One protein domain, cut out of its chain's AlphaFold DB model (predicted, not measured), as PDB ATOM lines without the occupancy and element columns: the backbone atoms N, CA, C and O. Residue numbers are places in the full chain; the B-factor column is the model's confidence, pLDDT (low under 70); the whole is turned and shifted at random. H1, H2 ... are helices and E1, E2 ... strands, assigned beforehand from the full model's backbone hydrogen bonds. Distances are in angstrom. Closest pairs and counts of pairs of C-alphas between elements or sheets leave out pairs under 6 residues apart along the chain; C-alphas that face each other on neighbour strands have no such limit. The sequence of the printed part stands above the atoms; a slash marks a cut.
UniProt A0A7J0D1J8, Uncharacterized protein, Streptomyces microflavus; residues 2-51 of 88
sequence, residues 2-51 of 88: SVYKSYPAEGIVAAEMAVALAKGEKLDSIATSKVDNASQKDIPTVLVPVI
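AT A GLANCE: This is residues 2 to 51 of the 88 residues of an uncharacterized protein of Streptomyces microflavus (UniProt A0A7J0D1J8). One long helix, H1, makes the long side of the model; beyond it the backbone folds back into a small hairpin of E2 and E3, and residues 46 to 51 run back toward E1. The printed part has 50 residues, with E1, H1, E2 and E3 in that order, and the class is mixed. The whole is loose, with a radius of gyration of the C-alphas of 12.3 A and spans of 37 by 27 by 16 A.

IN THESE COORDINATES: E1, residues 2 to 4, begins at C-alpha 2 (170.708, 112.149, 157.404) and is 6.6 A long. H1, residues 7 to 22, measures 22.0 A. E2, residues 33 to 35, measures 6.9 A, and E3, residues 43 to 45, 6.1 A, ending at C-alpha 45 (150.161, 122.934, 149.626).

HOW THE PARTS SIT: E1 pairs with no named strand and is apart from H1. In H1 every O i to N i+4 pair is within hydrogen-bond range. H1 and E3 are apart. E2 and E3 form an antiparallel hairpin, their directions 133 degrees apart; N 45 and O 33 are within hydrogen-bond range at 2.8 A.

THE WHOLE: The C-alphas of Ser 2 and Gly 24, the two farthest apart, are 38.8 A apart. The printed part has no cut, no link is long, and no printed residue is under 70 in pLDDT.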
ATOM      1  N   SER A   2     171.179 111.584 158.673       95.62
ATOM      2  CA  SER A   2     170.708 112.149 157.404       95.62
ATOM      3  C   SER A   2     169.233 112.546 157.547       95.62
ATOM      4  O   SER A   2     168.662 112.398 158.625       95.62
ATOM      5  N   VAL A   3     168.610 113.049 156.486       97.19
ATOM      6  CA  VAL A   3     167.174 113.357 156.446       97.19
ATOM      7  C   VAL A   3     166.525 112.476 155.389       97.19
ATOM      8  O   VAL A   3     166.879 112.555 154.214       97.19
ATOM      9  N   TYR A   4     165.582 111.638 155.808       96.81
ATOM     10  CA  TYR A   4     164.771 110.830 154.913       96.81
ATOM     11  C   TYR A   4     163.521 111.603 154.484       96.81
ATOM     12  O   TYR A   4     162.785 112.143 155.313       96.81
ATOM     13  N   LYS A   5     163.299 111.645 153.171       96.12
ATOM     14  CA  LYS A   5     162.106 112.190 152.526       96.12
ATOM     15  C   LYS A   5     161.437 111.032 151.790       96.12
ATOM     16  O   LYS A   5     162.026 110.499 150.853       96.12
ATOM     17  N   SER A   6     160.277 110.591 152.269       95.06
ATOM     18  CA  SER A   6     159.617 109.391 151.741       95.06
ATOM     19  C   SER A   6     158.982 109.677 150.380       95.06
ATOM     20  O   SER A   6     157.965 110.366 150.298       95.06
ATOM     21  N   TYR A   7     159.575 109.130 149.312       92.75
ATOM     22  CA  TYR A   7     158.991 109.193 147.968       92.75
ATOM     23  C   TYR A   7     157.617 108.514 147.888       92.75
ATOM     24  O   TYR A   7     156.743 109.080 147.234       92.75
ATOM     25  N   PRO A   8     157.373 107.356 148.545       93.81
ATOM     26  CA  PRO A   8     156.035 106.775 148.593       93.81
ATOM     27  C   PRO A   8     154.998 107.729 149.189       93.81
ATOM     28  O   PRO A   8     153.943 107.922 148.591       93.81
ATOM     29  N   ALA A   9     155.306 108.369 150.323       94.31
ATOM     30  CA  ALA A   9     154.383 109.314 150.952       94.31
ATOM     31  C   ALA A   9     154.094 110.525 150.047       94.31
ATOM     32  O   ALA A   9     152.936 110.895 149.864       94.31
ATOM     33  N   GLU A  10     155.129 111.113 149.442       95.69
ATOM     34  CA  GLU A  10     154.976 112.248 148.525       95.69
ATOM     35  C   GLU A  10     154.190 111.868 147.262       95.69
ATOM     36  O   GLU A  10     153.284 112.592 146.850       95.69
ATOM     37  N   GLY A  11     154.479 110.699 146.687       96.44
ATOM     38  CA  GLY A  11     153.793 110.185 145.505       96.44
ATOM     39  C   GLY A  11     152.308 109.915 145.746       96.44
ATOM     40  O   GLY A  11     151.485 110.283 144.910       96.44
ATOM     41  N   ILE A  12     151.951 109.320 146.890       95.75
ATOM     42  CA  ILE A  12     150.551 109.063 147.261       95.75
ATOM     43  C   ILE A  12     149.784 110.382 147.386       95.75
ATOM     44  O   ILE A  12     148.750 110.540 146.743       95.75
ATOM     45  N   VAL A  13     150.320 111.354 148.127       96.94
ATOM     46  CA  VAL A  13     149.684 112.670 148.294       96.94
ATOM     47  C   VAL A  13     149.512 113.379 146.949       96.94
ATOM     48  O   VAL A  13     148.438 113.903 146.653       96.94
ATOM     49  N   ALA A  14     150.543 113.376 146.100       97.31
ATOM     50  CA  ALA A  14     150.464 113.987 144.777       97.31
ATOM     51  C   ALA A  14     149.388 113.320 143.903       97.31
ATOM     52  O   ALA A  14     148.629 114.011 143.219       97.31
ATOM     53  N   ALA A  15     149.286 111.987 143.949       98.06
ATOM     54  CA  ALA A  15     148.263 111.240 143.228       98.06
ATOM     55  C   ALA A  15     146.850 111.548 143.750       98.06
ATOM     56  O   ALA A  15     145.946 111.785 142.950       98.06
ATOM     57  N   GLU A  16     146.660 111.609 145.069       97.19
ATOM     58  CA  GLU A  16     145.386 111.990 145.692       97.19
ATOM     59  C   GLU A  16     144.940 113.391 145.254       97.19
ATOM     60  O   GLU A  16     143.801 113.570 144.818       97.19
ATOM     61  N   MET A  17     145.852 114.370 145.280       97.62
ATOM     62  CA  MET A  17     145.574 115.730 144.808       97.62
ATOM     63  C   MET A  17     145.209 115.753 143.320       97.62
ATOM     64  O   MET A  17     144.245 116.412 142.930       97.62
ATOM     65  N   ALA A  18     145.949 115.025 142.480       98.06
ATOM     66  CA  ALA A  18     145.684 114.962 141.045       98.06
ATOM     67  C   ALA A  18     144.302 114.361 140.742       98.06
ATOM     68  O   ALA A  18     143.565 114.892 139.910       98.06
ATOM     69  N   VAL A  19     143.926 113.285 141.441       98.25
ATOM     70  CA  VAL A  19     142.615 112.640 141.297       98.25
ATOM     71  C   VAL A  19     141.488 113.568 141.752       98.25
ATOM     72  O   VAL A  19     140.488 113.682 141.044       98.25
ATOM     73  N   ALA A  20     141.642 114.251 142.889       97.69
ATOM     74  CA  ALA A  20     140.655 115.214 143.379       97.69
ATOM     75  C   ALA A  20     140.435 116.348 142.361       97.69
ATOM     76  O   ALA A  20     139.302 116.624 141.961       97.69
ATOM     77  N   LEU A  21     141.519 116.938 141.846       97.19
ATOM     78  CA  LEU A  21     141.442 117.980 140.818       97.19
ATOM     79  C   LEU A  21     140.783 117.482 139.528       97.19
ATOM     80  O   LEU A  21     139.945 118.181 138.964       97.19
ATOM     81  N   ALA A  22     141.110 116.267 139.077       98.25
ATOM     82  CA  ALA A  22     140.494 115.665 137.895       98.25
ATOM     83  C   ALA A  22     138.975 115.461 138.051       98.25
ATOM     84  O   ALA A  22     138.243 115.499 137.063       98.25
ATOM     85  N   LYS A  23     138.490 115.283 139.285       98.12
ATOM     86  CA  LYS A  23     137.059 115.205 139.616       98.12
ATOM     87  C   LYS A  23     136.399 116.571 139.836       98.12
ATOM     88  O   LYS A  23     135.193 116.629 140.063       98.12
ATOM     89  N   GLY A  24     137.160 117.666 139.775       97.50
ATOM     90  CA  GLY A  24     136.680 119.009 140.104       97.50
ATOM     91  C   GLY A  24     136.455 119.233 141.603       97.50
ATOM     92  O   GLY A  24     135.743 120.160 141.987       97.50
ATOM     93  N   GLU A  25     137.034 118.385 142.455       97.50
ATOM     94  CA  GLU A  25     136.961 118.510 143.908       97.50
ATOM     95  C   GLU A  25     137.940 119.581 144.413       97.50
ATOM     96  O   GLU A  25     138.955 119.896 143.785       97.50
ATOM     97  N   LYS A  26     137.636 120.154 145.582       95.44
ATOM     98  CA  LYS A  26     138.545 121.081 146.261       95.44
ATOM     99  C   LYS A  26     139.625 120.314 147.013       95.44
ATOM    100  O   LYS A  26     139.387 119.224 147.517       95.44
ATOM    101  N   LEU A  27     140.789 120.941 147.165       95.88
ATOM    102  CA  LEU A  27     141.928 120.361 147.874       95.88
ATOM    103  C   LEU A  27     141.946 120.665 149.375       95.88
ATOM    104  O   LEU A  27     142.874 120.230 150.043       95.88
ATOM    105  N   ASP A  28     140.958 121.380 149.919       92.69
ATOM    106  CA  ASP A  28     140.979 121.884 151.305       92.69
ATOM    107  C   ASP A  28     141.145 120.769 152.362       92.69
ATOM    108  O   ASP A  28     141.683 121.010 153.441       92.69
ATOM    109  N   SER A  29     140.714 119.539 152.054       91.50
ATOM    110  CA  SER A  29     140.876 118.367 152.927       91.50
ATOM    111  C   SER A  29     142.241 117.679 152.819       91.50
ATOM    112  O   SER A  29     142.558 116.845 153.659       91.50
ATOM    113  N   ILE A  30     143.026 117.995 151.785       94.81
ATOM    114  CA  ILE A  30     144.335 117.390 151.499       94.81
ATOM    115  C   ILE A  30     145.436 118.430 151.764       94.81
ATOM    116  O   ILE A  30     146.309 118.231 152.606       94.81
ATOM    117  N   ALA A  31     145.356 119.578 151.088       95.81
ATOM    118  CA  ALA A  31     146.285 120.701 151.145       95.81
ATOM    119  C   ALA A  31     145.961 121.660 152.300       95.81
ATOM    120  O   ALA A  31     145.355 122.714 152.118       95.81
ATOM    121  N   THR A  32     146.390 121.288 153.504       93.81
ATOM    122  CA  THR A  32     146.112 122.030 154.748       93.81
ATOM    123  C   THR A  32     147.049 123.214 155.003       93.81
ATOM    124  O   THR A  32     146.840 123.973 155.949       93.81
ATOM    125  N   SER A  33     148.089 123.390 154.182       95.50
ATOM    126  CA  SER A  33     149.047 124.496 154.272       95.50
ATOM    127  C   SER A  33     148.961 125.413 153.054       95.50
ATOM    128  O   SER A  33     148.365 125.071 152.032       95.50
ATOM    129  N   LYS A  34     149.592 126.584 153.151       96.19
ATOM    130  CA  LYS A  34     149.721 127.536 152.047       96.19
ATOM    131  C   LYS A  34     151.152 128.029 151.930       96.19
ATOM    132  O   LYS A  34     151.801 128.264 152.948       96.19
ATOM    133  N   VAL A  35     151.632 128.186 150.701       96.62
ATOM    134  CA  VAL A  35     152.957 128.750 150.419       96.62
ATOM    135  C   VAL A  35     152.867 129.807 149.326       96.62
ATOM    136  O   VAL A  35     152.005 129.754 148.452       96.62
ATOM    137  N   ASP A  36     153.785 130.760 149.366       97.81
ATOM    138  CA  ASP A  36     153.900 131.798 148.350       97.81
ATOM    139  C   ASP A  36     154.962 131.433 147.311       97.81
ATOM    140  O   ASP A  36     155.970 130.798 147.625       97.81
ATOM    141  N   ASN A  37     154.796 131.931 146.090       96.50
ATOM    142  CA  ASN A  37     155.882 132.060 145.123       96.50
ATOM    143  C   ASN A  37     155.968 133.506 144.591       96.50
ATOM    144  O   ASN A  37     155.313 134.415 145.109       96.50
ATOM    145  N   ALA A  38     156.820 133.744 143.589       97.50
ATOM    146  CA  ALA A  38     157.055 135.082 143.042       97.50
ATOM    147  C   ALA A  38     155.825 135.710 142.354       97.50
ATOM    148  O   ALA A  38     155.729 136.933 142.292       97.50
ATOM    149  N   SER A  39     154.892 134.894 141.858       97.12
ATOM    150  CA  SER A  39     153.758 135.339 141.035       97.12
ATOM    151  C   SER A  39     152.398 135.111 141.695       97.12
ATOM    152  O   SER A  39     151.409 135.706 141.278       97.12
ATOM    153  N   GLN A  40     152.325 134.244 142.705       97.31
ATOM    154  CA  GLN A  40     151.085 133.832 143.346       97.31
ATOM    155  C   GLN A  40     151.292 133.627 144.848       97.31
ATOM    156  O   GLN A  40     152.271 133.027 145.294       97.31
ATOM    157  N   LYS A  41     150.336 134.141 145.619       97.25
ATOM    158  CA  LYS A  41     150.255 134.002 147.071       97.25
ATOM    159  C   LYS A  41     149.307 132.873 147.454       97.25
ATOM    160  O   LYS A  41     148.442 132.507 146.657       97.25
ATOM    161  N   ASP A  42     149.456 132.364 148.674       95.56
ATOM    162  CA  ASP A  42     148.479 131.469 149.303       95.56
ATOM    163  C   ASP A  42     148.194 130.160 148.532       95.56
ATOM    164  O   ASP A  42     147.066 129.664 148.513       95.56
ATOM    165  N   ILE A  43     149.210 129.575 147.891       95.44
ATOM    166  CA  ILE A  43     149.067 128.368 147.065       95.44
ATOM    167  C   ILE A  43     148.781 127.162 147.972       95.44
ATOM    168  O   ILE A  43     149.642 126.830 148.799       95.44
ATOM    169  N   PRO A  44     147.631 126.472 147.823       95.38
ATOM    170  CA  PRO A  44     147.321 125.278 148.603       95.38
ATOM    171  C   PRO A  44     148.422 124.230 148.451       95.38
ATOM    172  O   PRO A  44     148.775 123.842 147.340       95.38
ATOM    173  N   THR A  45     148.983 123.799 149.575       96.00
ATOM    174  CA  THR A  45     150.161 122.934 149.626       96.00
ATOM    175  C   THR A  45     150.003 121.868 150.697       96.00
ATOM    176  O   THR A  45     149.435 122.107 151.765       96.00
ATOM    177  N   VAL A  46     150.571 120.696 150.431       96.00
ATOM    178  CA  VAL A  46     150.820 119.674 151.446       96.00
ATOM    179  C   VAL A  46     152.305 119.683 151.775       96.00
ATOM    180  O   VAL A  46     153.140 119.510 150.890       96.00
ATOM    181  N   LEU A  47     152.645 119.887 153.046       93.56
ATOM    182  CA  LEU A  47     154.019 119.767 153.525       93.56
ATOM    183  C   LEU A  47     154.226 118.352 154.066       93.56
ATOM    184  O   LEU A  47     153.900 118.062 155.216       93.56
ATOM    185  N   VAL A  48     154.735 117.461 153.215       93.25
ATOM    186  CA  VAL A  48     155.008 116.069 153.597       93.25
ATOM    187  C   VAL A  48     156.106 116.046 154.671       93.25
ATOM    188  O   VAL A  48     157.152 116.680 154.487       93.25
ATOM    189  N   PRO A  49     155.900 115.351 155.807       91.38
ATOM    190  CA  PRO A  49     156.867 115.345 156.893       91.38
ATOM    191  C   PRO A  49     158.164 114.648 156.482       91.38
ATOM    192  O   PRO A  49     158.164 113.623 155.799       91.38
ATOM    193  N   VAL A  50     159.284 115.191 156.955       94.56
ATOM    194  CA  VAL A  50     160.596 114.552 156.835       94.56
ATOM    195  C   VAL A  50     160.939 113.804 158.116       94.56
ATOM    196  O   VAL A  50     160.529 114.194 159.209       94.56
ATOM    197  N   ILE A  51     161.731 112.745 157.984       96.12
ATOM    198  CA  ILE A  51     162.140 111.898 159.104       96.12
ATOM    199  C   ILE A  51     163.652 112.032 159.285       96.12
ATOM    200  O   ILE A  51     164.414 111.923 158.324       96.12
TER     201      ILE A  51